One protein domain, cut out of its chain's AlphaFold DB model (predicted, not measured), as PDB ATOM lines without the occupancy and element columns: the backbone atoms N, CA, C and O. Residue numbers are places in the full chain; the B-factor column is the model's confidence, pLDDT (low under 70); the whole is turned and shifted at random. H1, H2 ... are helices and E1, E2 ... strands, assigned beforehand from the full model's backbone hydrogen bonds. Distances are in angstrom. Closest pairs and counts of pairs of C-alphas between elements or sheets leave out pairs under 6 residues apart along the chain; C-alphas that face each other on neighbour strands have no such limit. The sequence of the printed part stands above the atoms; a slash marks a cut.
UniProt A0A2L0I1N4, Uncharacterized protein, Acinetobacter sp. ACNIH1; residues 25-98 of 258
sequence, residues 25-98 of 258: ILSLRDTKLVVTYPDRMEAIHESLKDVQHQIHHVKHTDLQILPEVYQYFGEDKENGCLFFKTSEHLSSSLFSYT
ATOM      1  N   ILE A  25      -5.238   3.041  16.980       95.81
ATOM      2  CA  ILE A  25      -6.532   3.537  16.507       95.81
ATOM      3  C   ILE A  25      -6.291   4.483  15.336       95.81
ATOM      4  O   ILE A  25      -5.592   5.485  15.486       95.81
ATOM      5  N   LEU A  26      -6.890   4.191  14.183       96.00
ATOM      6  CA  LEU A  26      -6.936   5.101  13.044       96.00
ATOM      7  C   LEU A  26      -8.234   5.905  13.074       96.00
ATOM      8  O   LEU A  26      -9.323   5.347  12.939       96.00
ATOM      9  N   SER A  27      -8.097   7.220  13.200       96.38
ATOM     10  CA  SER A  27      -9.199   8.184  13.227       96.38
ATOM     11  C   SER A  27      -9.006   9.287  12.182       96.38
ATOM     12  O   SER A  27      -7.953   9.385  11.542       96.38
ATOM     13  N   LEU A  28     -10.029  10.127  12.012       95.44
ATOM     14  CA  LEU A  28      -9.998  11.276  11.109       95.44
ATOM     15  C   LEU A  28     -10.165  12.586  11.896       95.44
ATOM     16  O   LEU A  28     -11.183  12.794  12.553       95.44
ATOM     17  N   ARG A  29      -9.192  13.501  11.793       95.31
ATOM     18  CA  ARG A  29      -9.236  14.846  12.401       95.31
ATOM     19  C   ARG A  29      -8.955  15.891  11.329       95.31
ATOM     20  O   ARG A  29      -7.879  15.884  10.747       95.31
ATOM     21  N   ASP A  30      -9.914  16.769  11.044       89.88
ATOM     22  CA  ASP A  30      -9.773  17.839  10.039       89.88
ATOM     23  C   ASP A  30      -9.233  17.337   8.684       89.88
ATOM     24  O   ASP A  30      -8.334  17.936   8.097       89.88
ATOM     25  N   THR A  31      -9.760  16.207   8.193       88.31
ATOM     26  CA  THR A  31      -9.325  15.476   6.974       88.31
ATOM     27  C   THR A  31      -7.939  14.827   7.029       88.31
ATOM     28  O   THR A  31      -7.515  14.207   6.057       88.31
ATOM     29  N   LYS A  32      -7.241  14.911   8.162       95.31
ATOM     30  CA  LYS A  32      -5.978  14.210   8.398       95.31
ATOM     31  C   LYS A  32      -6.231  12.862   9.054       95.31
ATOM     32  O   LYS A  32      -7.085  12.736   9.933       95.31
ATOM     33  N   LEU A  33      -5.451  11.871   8.640       96.88
ATOM     34  CA  LEU A  33      -5.440  10.547   9.244       96.88
ATOM     35  C   LEU A  33      -4.579  10.601  10.503       96.88
ATOM     36  O   LEU A  33      -3.409  10.975  10.432       96.88
ATOM     37  N   VAL A  34      -5.149  10.242  11.647       97.62
ATOM     38  CA  VAL A  34      -4.437  10.242  12.928       97.62
ATOM     39  C   VAL A  34      -4.381   8.819  13.456       97.62
ATOM     40  O   VAL A  34      -5.420   8.211  13.713       97.62
ATOM     41  N   VAL A  35      -3.163   8.308  13.612       96.94
ATOM     42  CA  VAL A  35      -2.877   7.028  14.263       96.94
ATOM     43  C   VAL A  35      -2.520   7.309  15.717       96.94
ATOM     44  O   VAL A  35      -1.490   7.927  15.987       96.94
ATOM     45  N   THR A  36      -3.348   6.844  16.647       96.50
ATOM     46  CA  THR A  36      -3.081   6.905  18.089       96.50
ATOM     47  C   THR A  36      -2.625   5.535  18.574       96.50
ATOM     48  O   THR A  36      -3.364   4.560  18.465       96.50
ATOM     49  N   TYR A  37      -1.410   5.448  19.104       93.69
ATOM     50  CA  TYR A  37      -0.847   4.208  19.645       93.69
ATOM     51  C   TYR A  37      -1.273   3.977  21.109       93.69
ATOM     52  O   TYR A  37      -1.690   4.928  21.776       93.69
ATOM     53  N   PRO A  38      -1.100   2.756  21.657       90.94
ATOM     54  CA  PRO A  38      -1.430   2.446  23.059       90.94
ATOM     55  C   PRO A  38      -0.697   3.311  24.096       90.94
ATOM     56  O   PRO A  38      -1.219   3.635  25.160       90.94
ATOM     57  N   ASP A  39       0.516   3.758  23.764       92.75
ATOM     58  CA  ASP A  39       1.314   4.697  24.565       92.75
ATOM     59  C   ASP A  39       0.807   6.155  24.493       92.75
ATOM     60  O   ASP A  39       1.414   7.056  25.077       92.75
ATOM     61  N   ARG A  40      -0.324   6.385  23.810       92.06
ATOM     62  CA  ARG A  40      -0.963   7.683  23.539       92.06
ATOM     63  C   ARG A  40      -0.157   8.613  22.639       92.06
ATOM     64  O   ARG A  40      -0.504   9.790  22.523       92.06
ATOM     65  N   MET A  41       0.895   8.123  21.987       94.19
ATOM     66  CA  MET A  41       1.546   8.885  20.930       94.19
ATOM     67  C   MET A  41       0.622   8.979  19.715       94.19
ATOM     68  O   MET A  41      -0.023   8.002  19.337       94.19
ATOM     69  N   GLU A  42       0.585  10.150  19.084       95.62
ATOM     70  CA  GLU A  42      -0.137  10.373  17.832       95.62
ATOM     71  C   GLU A  42       0.856  10.526  16.676       95.62
ATOM     72  O   GLU A  42       1.874  11.213  16.796       95.62
ATOM     73  N   ALA A  43       0.536   9.915  15.538       95.00
ATOM     74  CA  ALA A  43       1.172  10.178  14.255       95.00
ATOM     75  C   ALA A  43       0.113  10.668  13.264       95.00
ATOM     76  O   ALA A  43      -0.969  10.092  13.157       95.00
ATOM     77  N   ILE A  44       0.421  11.756  12.559       96.81
ATOM     78  CA  ILE A  44      -0.485  12.382  11.595       96.81
ATOM     79  C   ILE A  44       0.014  12.065  10.190       96.81
ATOM     80  O   ILE A  44       1.192  12.254   9.888       96.81
ATOM     81  N   HIS A  45      -0.895  11.606   9.338       95.81
ATOM     82  CA  HIS A  45      -0.611  11.158   7.985       95.81
ATOM     83  C   HIS A  45      -1.523  11.850   6.969       95.81
ATOM     84  O   HIS A  45      -2.675  12.191   7.250       95.81
ATOM     85  N   GLU A  46      -0.988  12.036   5.764       93.12
ATOM     86  CA  GLU A  46      -1.692  12.660   4.640       93.12
ATOM     87  C   GLU A  46      -2.441  11.632   3.785       93.12
ATOM     88  O   GLU A  46      -3.384  11.978   3.077       93.12
ATOM     89  N   SER A  47      -2.028  10.362   3.831       93.19
ATOM     90  CA  SER A  47      -2.602   9.310   2.997       93.19
ATOM     91  C   SER A  47      -2.668   7.953   3.701       93.19
ATOM     92  O   SER A  47      -1.867   7.643   4.583       93.19
ATOM     93  N   LEU A  48      -3.595   7.102   3.250       92.44
ATOM     94  CA  LEU A  48      -3.705   5.708   3.699       92.44
ATOM     95  C   LEU A  48      -2.435   4.897   3.395       92.44
ATOM     96  O   LEU A  48      -2.077   3.997   4.147       92.44
ATOM     97  N   LYS A  49      -1.705   5.252   2.332       92.50
ATOM     98  CA  LYS A  49      -0.414   4.638   2.005       92.50
ATOM     99  C   LYS A  49       0.626   4.894   3.097       92.50
ATOM    100  O   LYS A  49       1.361   3.975   3.455       92.50
ATOM    101  N   ASP A  50       0.670   6.110   3.634       92.94
ATOM    102  CA  ASP A  50       1.611   6.466   4.700       92.94
ATOM    103  C   ASP A  50       1.251   5.758   6.007       92.94
ATOM    104  O   ASP A  50       2.138   5.246   6.687       92.94
ATOM    105  N   VAL A  51      -0.047   5.660   6.317       93.50
ATOM    106  CA  VAL A  51      -0.545   4.873   7.457       93.50
ATOM    107  C   VAL A  51      -0.139   3.408   7.314       93.50
ATOM    108  O   VAL A  51       0.423   2.836   8.243       93.50
ATOM    109  N   GLN A  52      -0.363   2.803   6.145       91.12
ATOM    110  CA  GLN A  52       0.017   1.413   5.898       91.12
ATOM    111  C   GLN A  52       1.521   1.196   6.069       91.12
ATOM    112  O   GLN A  52       1.934   0.245   6.729       91.12
ATOM    113  N   HIS A  53       2.352   2.074   5.502       88.94
ATOM    114  CA  HIS A  53       3.800   1.969   5.655       88.94
ATOM    115  C   HIS A  53       4.222   2.074   7.125       88.94
ATOM    116  O   HIS A  53       5.023   1.267   7.602       88.94
ATOM    117  N   GLN A  54       3.645   3.028   7.855       89.69
ATOM    118  CA  GLN A  54       3.913   3.225   9.270       89.69
ATOM    119  C   GLN A  54       3.563   1.973  10.089       89.69
ATOM    120  O   GLN A  54       4.389   1.511  10.879       89.69
ATOM    121  N   ILE A  55       2.374   1.411   9.870       88.25
ATOM    122  CA  ILE A  55       1.849   0.270  10.626       88.25
ATOM    123  C   ILE A  55       2.523  -1.050  10.239       88.25
ATOM    124  O   ILE A  55       2.738  -1.876  11.110       88.25
ATOM    125  N   HIS A  56       2.894  -1.278   8.977       83.25
ATOM    126  CA  HIS A  56       3.478  -2.565   8.560       83.25
ATOM    127  C   HIS A  56       5.010  -2.601   8.598       83.25
ATOM    128  O   HIS A  56       5.588  -3.680   8.716       83.25
ATOM    129  N   HIS A  57       5.686  -1.455   8.462       82.25
ATOM    130  CA  HIS A  57       7.139  -1.428   8.243       82.25
ATOM    131  C   HIS A  57       7.928  -0.599   9.256       82.25
ATOM    132  O   HIS A  57       9.123  -0.841   9.409       82.25
ATOM    133  N   VAL A  58       7.301   0.362   9.941       84.00
ATOM    134  CA  VAL A  58       8.004   1.237  10.899       84.00
ATOM    135  C   VAL A  58       7.733   0.810  12.339       84.00
ATOM    136  O   VAL A  58       8.669   0.542  13.090       84.00
ATOM    137  N   LYS A  59       6.459   0.740  12.732       83.38
ATOM    138  CA  LYS A  59       6.018   0.319  14.067       83.38
ATOM    139  C   LYS A  59       4.897  -0.701  13.895       83.38
ATOM    140  O   LYS A  59       3.731  -0.325  13.849       83.38
ATOM    141  N   HIS A  60       5.278  -1.979  13.780       81.31
ATOM    142  CA  HIS A  60       4.327  -3.081  13.634       81.31
ATOM    143  C   HIS A  60       3.328  -3.079  14.792       81.31
ATOM    144  O   HIS A  60       3.710  -3.268  15.946       81.31
ATOM    145  N   THR A  61       2.048  -2.841  14.512       85.12
ATOM    146  CA  THR A  61       0.975  -2.797  15.520       85.12
ATOM    147  C   THR A  61      -0.352  -3.145  14.854       85.12
ATOM    148  O   THR A  61      -0.595  -2.726  13.728       85.12
ATOM    149  N   ASP A  62      -1.210  -3.902  15.532       88.12
ATOM    150  CA  ASP A  62      -2.582  -4.114  15.064       88.12
ATOM    151  C   ASP A  62      -3.319  -2.774  14.935       88.12
ATOM    152  O   ASP A  62      -3.040  -1.819  15.664       88.12
ATOM    153  N   LEU A  63      -4.280  -2.700  14.019       91.00
ATOM    154  CA  LEU A  63      -4.998  -1.466  13.726       91.00
ATOM    155  C   LEU A  63      -6.495  -1.657  13.942       91.00
ATOM    156  O   LEU A  63      -7.090  -2.606  13.439       91.00
ATOM    157  N   GLN A  64      -7.112  -0.707  14.634       93.38
ATOM    158  CA  GLN A  64      -8.552  -0.516  14.660       93.38
ATOM    159  C   GLN A  64      -8.892   0.746  13.871       93.38
ATOM    160  O   GLN A  64      -8.468   1.846  14.222       93.38
ATOM    161  N   ILE A  65      -9.669   0.598  12.803       93.19
ATOM    162  CA  ILE A  65     -10.087   1.721  11.959       93.19
ATOM    163  C   ILE A  65     -11.454   2.202  12.439       93.19
ATOM    164  O   ILE A  65     -12.395   1.411  12.528       93.19
ATOM    165  N   LEU A  66     -11.575   3.491  12.758       92.94
ATOM    166  CA  LEU A  66     -12.841   4.055  13.216       92.94
ATOM    167  C   LEU A  66     -13.822   4.316  12.053       92.94
ATOM    168  O   LEU A  66     -13.392   4.563  10.920       92.94
ATOM    169  N   PRO A  67     -15.147   4.285  12.313       90.94
ATOM    170  CA  PRO A  67     -16.185   4.423  11.288       90.94
ATOM    171  C   PRO A  67     -16.043   5.649  10.380       90.94
ATOM    172  O   PRO A  67     -16.322   5.565   9.185       90.94
ATOM    173  N   GLU A  68     -15.605   6.786  10.915       91.56
ATOM    174  CA  GLU A  68     -15.431   8.028  10.159       91.56
ATOM    175  C   GLU A  68     -14.375   7.918   9.052       91.56
ATOM    176  O   GLU A  68     -14.494   8.579   8.021       91.56
ATOM    177  N   VAL A  69     -13.374   7.049   9.213       92.69
ATOM    178  CA  VAL A  69     -12.345   6.820   8.192       92.69
ATOM    179  C   VAL A  69     -12.942   6.032   7.029       92.69
ATOM    180  O   VAL A  69     -12.741   6.403   5.873       92.69
ATOM    181  N   TYR A  70     -13.743   5.002   7.322       90.38
ATOM    182  CA  TYR A  70     -14.486   4.261   6.298       90.38
ATOM    183  C   TYR A  70     -15.445   5.154   5.526       90.38
ATOM    184  O   TYR A  70     -15.509   5.076   4.306       90.38
ATOM    185  N   GLN A  71     -16.153   6.044   6.218       87.81
ATOM    186  CA  GLN A  71     -17.076   6.980   5.574       87.81
ATOM    187  C   GLN A  71     -16.369   7.981   4.656       87.81
ATOM    188  O   GLN A  71     -16.977   8.454   3.700       87.81
ATOM    189  N   TYR A  72     -15.117   8.329   4.958       89.62
ATOM    190  CA  TYR A  72     -14.355   9.287   4.165       89.62
ATOM    191  C   TYR A  72     -13.647   8.645   2.965       89.62
ATOM    192  O   TYR A  72     -13.584   9.256   1.901       89.62
ATOM    193  N   PHE A  73     -13.102   7.435   3.129       86.38
ATOM    194  CA  PHE A  73     -12.257   6.785   2.118       86.38
ATOM    195  C   PHE A  73     -12.899   5.591   1.401       86.38
ATOM    196  O   PHE A  73     -12.413   5.209   0.338       86.38
ATOM    197  N   GLY A  74     -13.936   4.974   1.966       75.31
ATOM    198  CA  GLY A  74     -14.603   3.811   1.383       75.31
ATOM    199  C   GLY A  74     -15.694   4.201   0.385       75.31
ATOM    200  O   GLY A  74     -16.471   5.122   0.635       75.31
ATOM    201  N   GLU A  75     -15.777   3.477  -0.733       65.00
ATOM    202  CA  GLU A  75     -16.933   3.539  -1.648       65.00
ATOM    203  C   GLU A  75     -18.122   2.735  -1.094       65.00
ATOM    204  O   GLU A  75     -19.273   3.136  -1.259       65.00
ATOM    205  N   ASP A  76     -17.826   1.675  -0.334       56.44
ATOM    206  CA  ASP A  76     -18.778   0.824   0.371       56.44
ATOM    207  C   ASP A  76     -18.394   0.726   1.855       56.44
ATOM    208  O   ASP A  76     -17.220   0.712   2.226       56.44
ATOM    209  N   LYS A  77     -19.404   0.706   2.729       55.84
ATOM    210  CA  LYS A  77     -19.297   0.758   4.200       55.84
ATOM    211  C   LYS A  77     -18.780  -0.558   4.804       55.84
ATOM    212  O   LYS A  77     -19.394  -1.091   5.729       55.84
ATOM    213  N   GLU A  78     -17.718  -1.133   4.255       57.09
ATOM    214  CA  GLU A  78     -17.197  -2.408   4.733       57.09
ATOM    215  C   GLU A  78     -16.428  -2.220   6.042       57.09
ATOM    216  O   GLU A  78     -15.341  -1.650   6.098       57.09
ATOM    217  N   ASN A  79     -17.026  -2.718   7.123       69.50
ATOM    218  CA  ASN A  79     -16.394  -2.811   8.430       69.50
ATOM    219  C   ASN A  79     -15.282  -3.864   8.358       69.50
ATOM    220  O   ASN A  79     -15.568  -5.058   8.369       69.50
ATOM    221  N   GLY A  80     -14.025  -3.430   8.293       80.06
ATOM    222  CA  GLY A  80     -12.872  -4.321   8.451       80.06
ATOM    223  C   GLY A  80     -11.763  -4.146   7.419       80.06
ATOM    224  O   GLY A  80     -10.632  -4.527   7.709       80.06
ATOM    225  N   CYS A  81     -12.040  -3.563   6.248       87.62
ATOM    226  CA  CYS A  81     -11.045  -3.395   5.186       87.62
ATOM    227  C   CYS A  81     -11.233  -2.076   4.426       87.62
ATOM    228  O   CYS A  81     -12.345  -1.707   4.060       87.62
ATOM    229  N   LEU A  82     -10.131  -1.379   4.155       89.00
ATOM    230  CA  LEU A  82     -10.069  -0.218   3.274       89.00
ATOM    231  C   LEU A  82      -9.190  -0.525   2.072       89.00
ATOM    232  O   LEU A  82      -7.987  -0.723   2.233       89.00
ATOM    233  N   PHE A  83      -9.763  -0.479   0.872       88.44
ATOM    234  CA  PHE A  83      -9.017  -0.572  -0.381       88.44
ATOM    235  C   PHE A  83      -8.678   0.821  -0.907       88.44
ATOM    236  O   PHE A  83      -9.537   1.696  -0.984       88.44
ATOM    237  N   PHE A  84      -7.423   1.041  -1.296       87.94
ATOM    238  CA  PHE A  84      -6.976   2.330  -1.824       87.94
ATOM    239  C   PHE A  84      -5.899   2.162  -2.896       87.94
ATOM    240  O   PHE A  84      -5.122   1.206  -2.895       87.94
ATOM    241  N   LYS A  85      -5.828   3.112  -3.830       87.06
ATOM    242  CA  LYS A  85      -4.781   3.131  -4.860       87.06
ATOM    243  C   LYS A  85      -3.470   3.658  -4.279       87.06
ATOM    244  O   LYS A  85      -3.444   4.709  -3.646       87.06
ATOM    245  N   THR A  86      -2.371   2.956  -4.539       84.06
ATOM    246  CA  THR A  86      -1.005   3.411  -4.217       84.06
ATOM    247  C   THR A  86      -0.284   3.991  -5.433       84.06
ATOM    248  O   THR A  86       0.686   4.736  -5.268       84.06
ATOM    249  N   SER A  87      -0.758   3.660  -6.640       81.50
ATOM    250  CA  SER A  87      -0.397   4.262  -7.928       81.50
ATOM    251  C   SER A  87      -1.511   4.004  -8.958       81.50
ATOM    252  O   SER A  87      -2.518   3.375  -8.635       81.50
ATOM    253  N   GLU A  88      -1.339   4.452 -10.203       77.75
ATOM    254  CA  GLU A  88      -2.308   4.225 -11.289       77.75
ATOM    255  C   GLU A  88      -2.594   2.734 -11.553       77.75
ATOM    256  O   GLU A  88      -3.715   2.373 -11.912       77.75
ATOM    257  N   HIS A  89      -1.608   1.864 -11.312       82.50
ATOM    258  CA  HIS A  89      -1.691   0.426 -11.594       82.50
ATOM    259  C   HIS A  89      -1.645  -0.459 -10.344       82.50
ATOM    260  O   HIS A  89      -1.678  -1.680 -10.470       82.50
ATOM    261  N   LEU A  90      -1.542   0.129  -9.148       83.94
ATOM    262  CA  LEU A  90      -1.408  -0.625  -7.902       83.94
ATOM    263  C   LEU A  90      -2.450  -0.174  -6.885       83.94
ATOM    264  O   LEU A  90      -2.591   1.015  -6.596       83.94
ATOM    265  N   SER A  91      -3.134  -1.155  -6.309       85.81
ATOM    266  CA  SER A  91      -3.993  -1.009  -5.143       85.81
ATOM    267  C   SER A  91      -3.355  -1.679  -3.936       85.81
ATOM    268  O   SER A  91      -2.508  -2.562  -4.064       85.81
ATOM    269  N   SER A  92      -3.767  -1.243  -2.759       89.38
ATOM    270  CA  SER A  92      -3.375  -1.812  -1.482       89.38
ATOM    271  C   SER A  92      -4.577  -1.829  -0.543       89.38
ATOM    272  O   SER A  92      -5.622  -1.252  -0.865       89.38
ATOM    273  N   SER A  93      -4.431  -2.494   0.598       88.44
ATOM    274  CA  SER A  93      -5.473  -2.572   1.614       88.44
ATOM    275  C   SER A  93      -4.957  -2.325   3.029       88.44
ATOM    276  O   SER A  93      -3.817  -2.641   3.377       88.44
ATOM    277  N   LEU A  94      -5.820  -1.743   3.854       89.38
ATOM    278  CA  LEU A  94      -5.642  -1.588   5.296       89.38
ATOM    279  C   LEU A  94      -6.746  -2.366   5.996       89.38
ATOM    280  O   LEU A  94      -7.921  -2.150   5.711       89.38
ATOM    281  N   PHE A  95      -6.369  -3.250   6.914       87.88
ATOM    282  CA  PHE A  95      -7.318  -4.061   7.664       87.88
ATOM    283  C   PHE A  95      -7.485  -3.508   9.073       87.88
ATOM    284  O   PHE A  95      -6.507  -3.164   9.735       87.88
ATOM    285  N   SER A  96      -8.732  -3.446   9.531       89.81
ATOM    286  CA  SER A  96      -9.041  -3.285  10.945       89.81
ATOM    287  C   SER A  96      -9.112  -4.670  11.562       89.81
ATOM    288  O   SER A  96     -10.154  -5.323  11.496       89.81
ATOM    289  N   TYR A  97      -8.000  -5.128  12.119       86.44
ATOM    290  CA  TYR A  97      -7.880  -6.470  12.666       86.44
ATOM    291  C   TYR A  97      -7.061  -6.428  13.950       86.44
ATOM    292  O   TYR A  97      -5.893  -6.045  13.945       86.44
ATOM    293  N   THR A  98      -7.724  -6.767  15.051       87.88
ATOM    294  CA  THR A  98      -7.191  -6.669  16.413       87.88
ATOM    295  C   THR A  98      -7.015  -8.051  17.030       87.88
ATOM    296  O   THR A  98      -7.651  -9.014  16.596       87.88
TER     297      THR A  98
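This is residues 25 to 98 of the 258 residues of an uncharacterized protein of Acinetobacter sp. ACNIH1 (UniProt A0A2L0I1N4). A small, strongly twisted sheet of four strands, E3, E2, E1 and E4, has two helices over one of its faces, H1 and H2, well separated from each other. A second sheet, the long hairpin of E5 and E6, packs on H1 with both strands and meets H2 through E5, on the far side of the helices from most of the first sheet. The printed part has 74 residues, with two named helices and six named strands in the order E1, E2, E3, H1, E4, H2, E5, E6; the larger sheet is mixed, the smaller antiparallel, and the class is mixed, helices and strands. The whole is compact, with a radius of gyration of the C-alphas of 11.6 A and spans of 35 by 25 by 24 A.

E1, residues 25 to 29, begins at C-alpha 25 (-6.532, 3.537, 16.507) and is 12.3 A long. E2 is residues 32 to 36, 12.5 A, and E3 is residues 42 to 45. H1, residues 48 to 58, is 14.5 A long. E4 is residues 63 to 65, and H2 is residues 67 to 73, 10.3 A. E5, residues 81 to 87, is 18.5 A long, and E6, residues 90 to 95, is 17.0 A, ending at C-alpha 95 (-7.318, -4.061, 7.664).

E1, E2 and E3 form a meander, each strand the antiparallel neighbour of the one before; N 27 and O 34 are 2.9 A apart, and N 45 and O 33 are 2.8 A apart. E4 is parallel to E1, with N 26 and O 64 at 2.8 A. E3, H1 and E4 form a split strand-helix-strand unit, two strands running the same way with E2 and E1 between them, and its crossover is right-handed. H1 is on the sheet at a height of 8.8 A, over E2 and along the strands, at 19 degrees on the local plane; with the sheet it makes two layers. H2 is on the same face, at 8.4 A, and the C-alphas of Leu 28 and Val 69, the closest of E1 and H2, are 5.8 A apart. E5 and E6 form a hairpin, with N 84 and O 92 at 2.9 A. The closest C-alphas of H1 and E6 are those of Gln 52 and Leu 94, 6.4 A; of H2 and E5, those of Tyr 70 and Leu 82, 7.0 A. H1 and H2 are apart. In both helices every O i to N i+4 pair is within hydrogen-bond range.

The two C-alphas farthest apart, those of Asp 39 and His 89, are 36.5 A apart. The printed part has no cut and no long link. Its mean pLDDT is 87.9, and residues 75 to 79 are under 70.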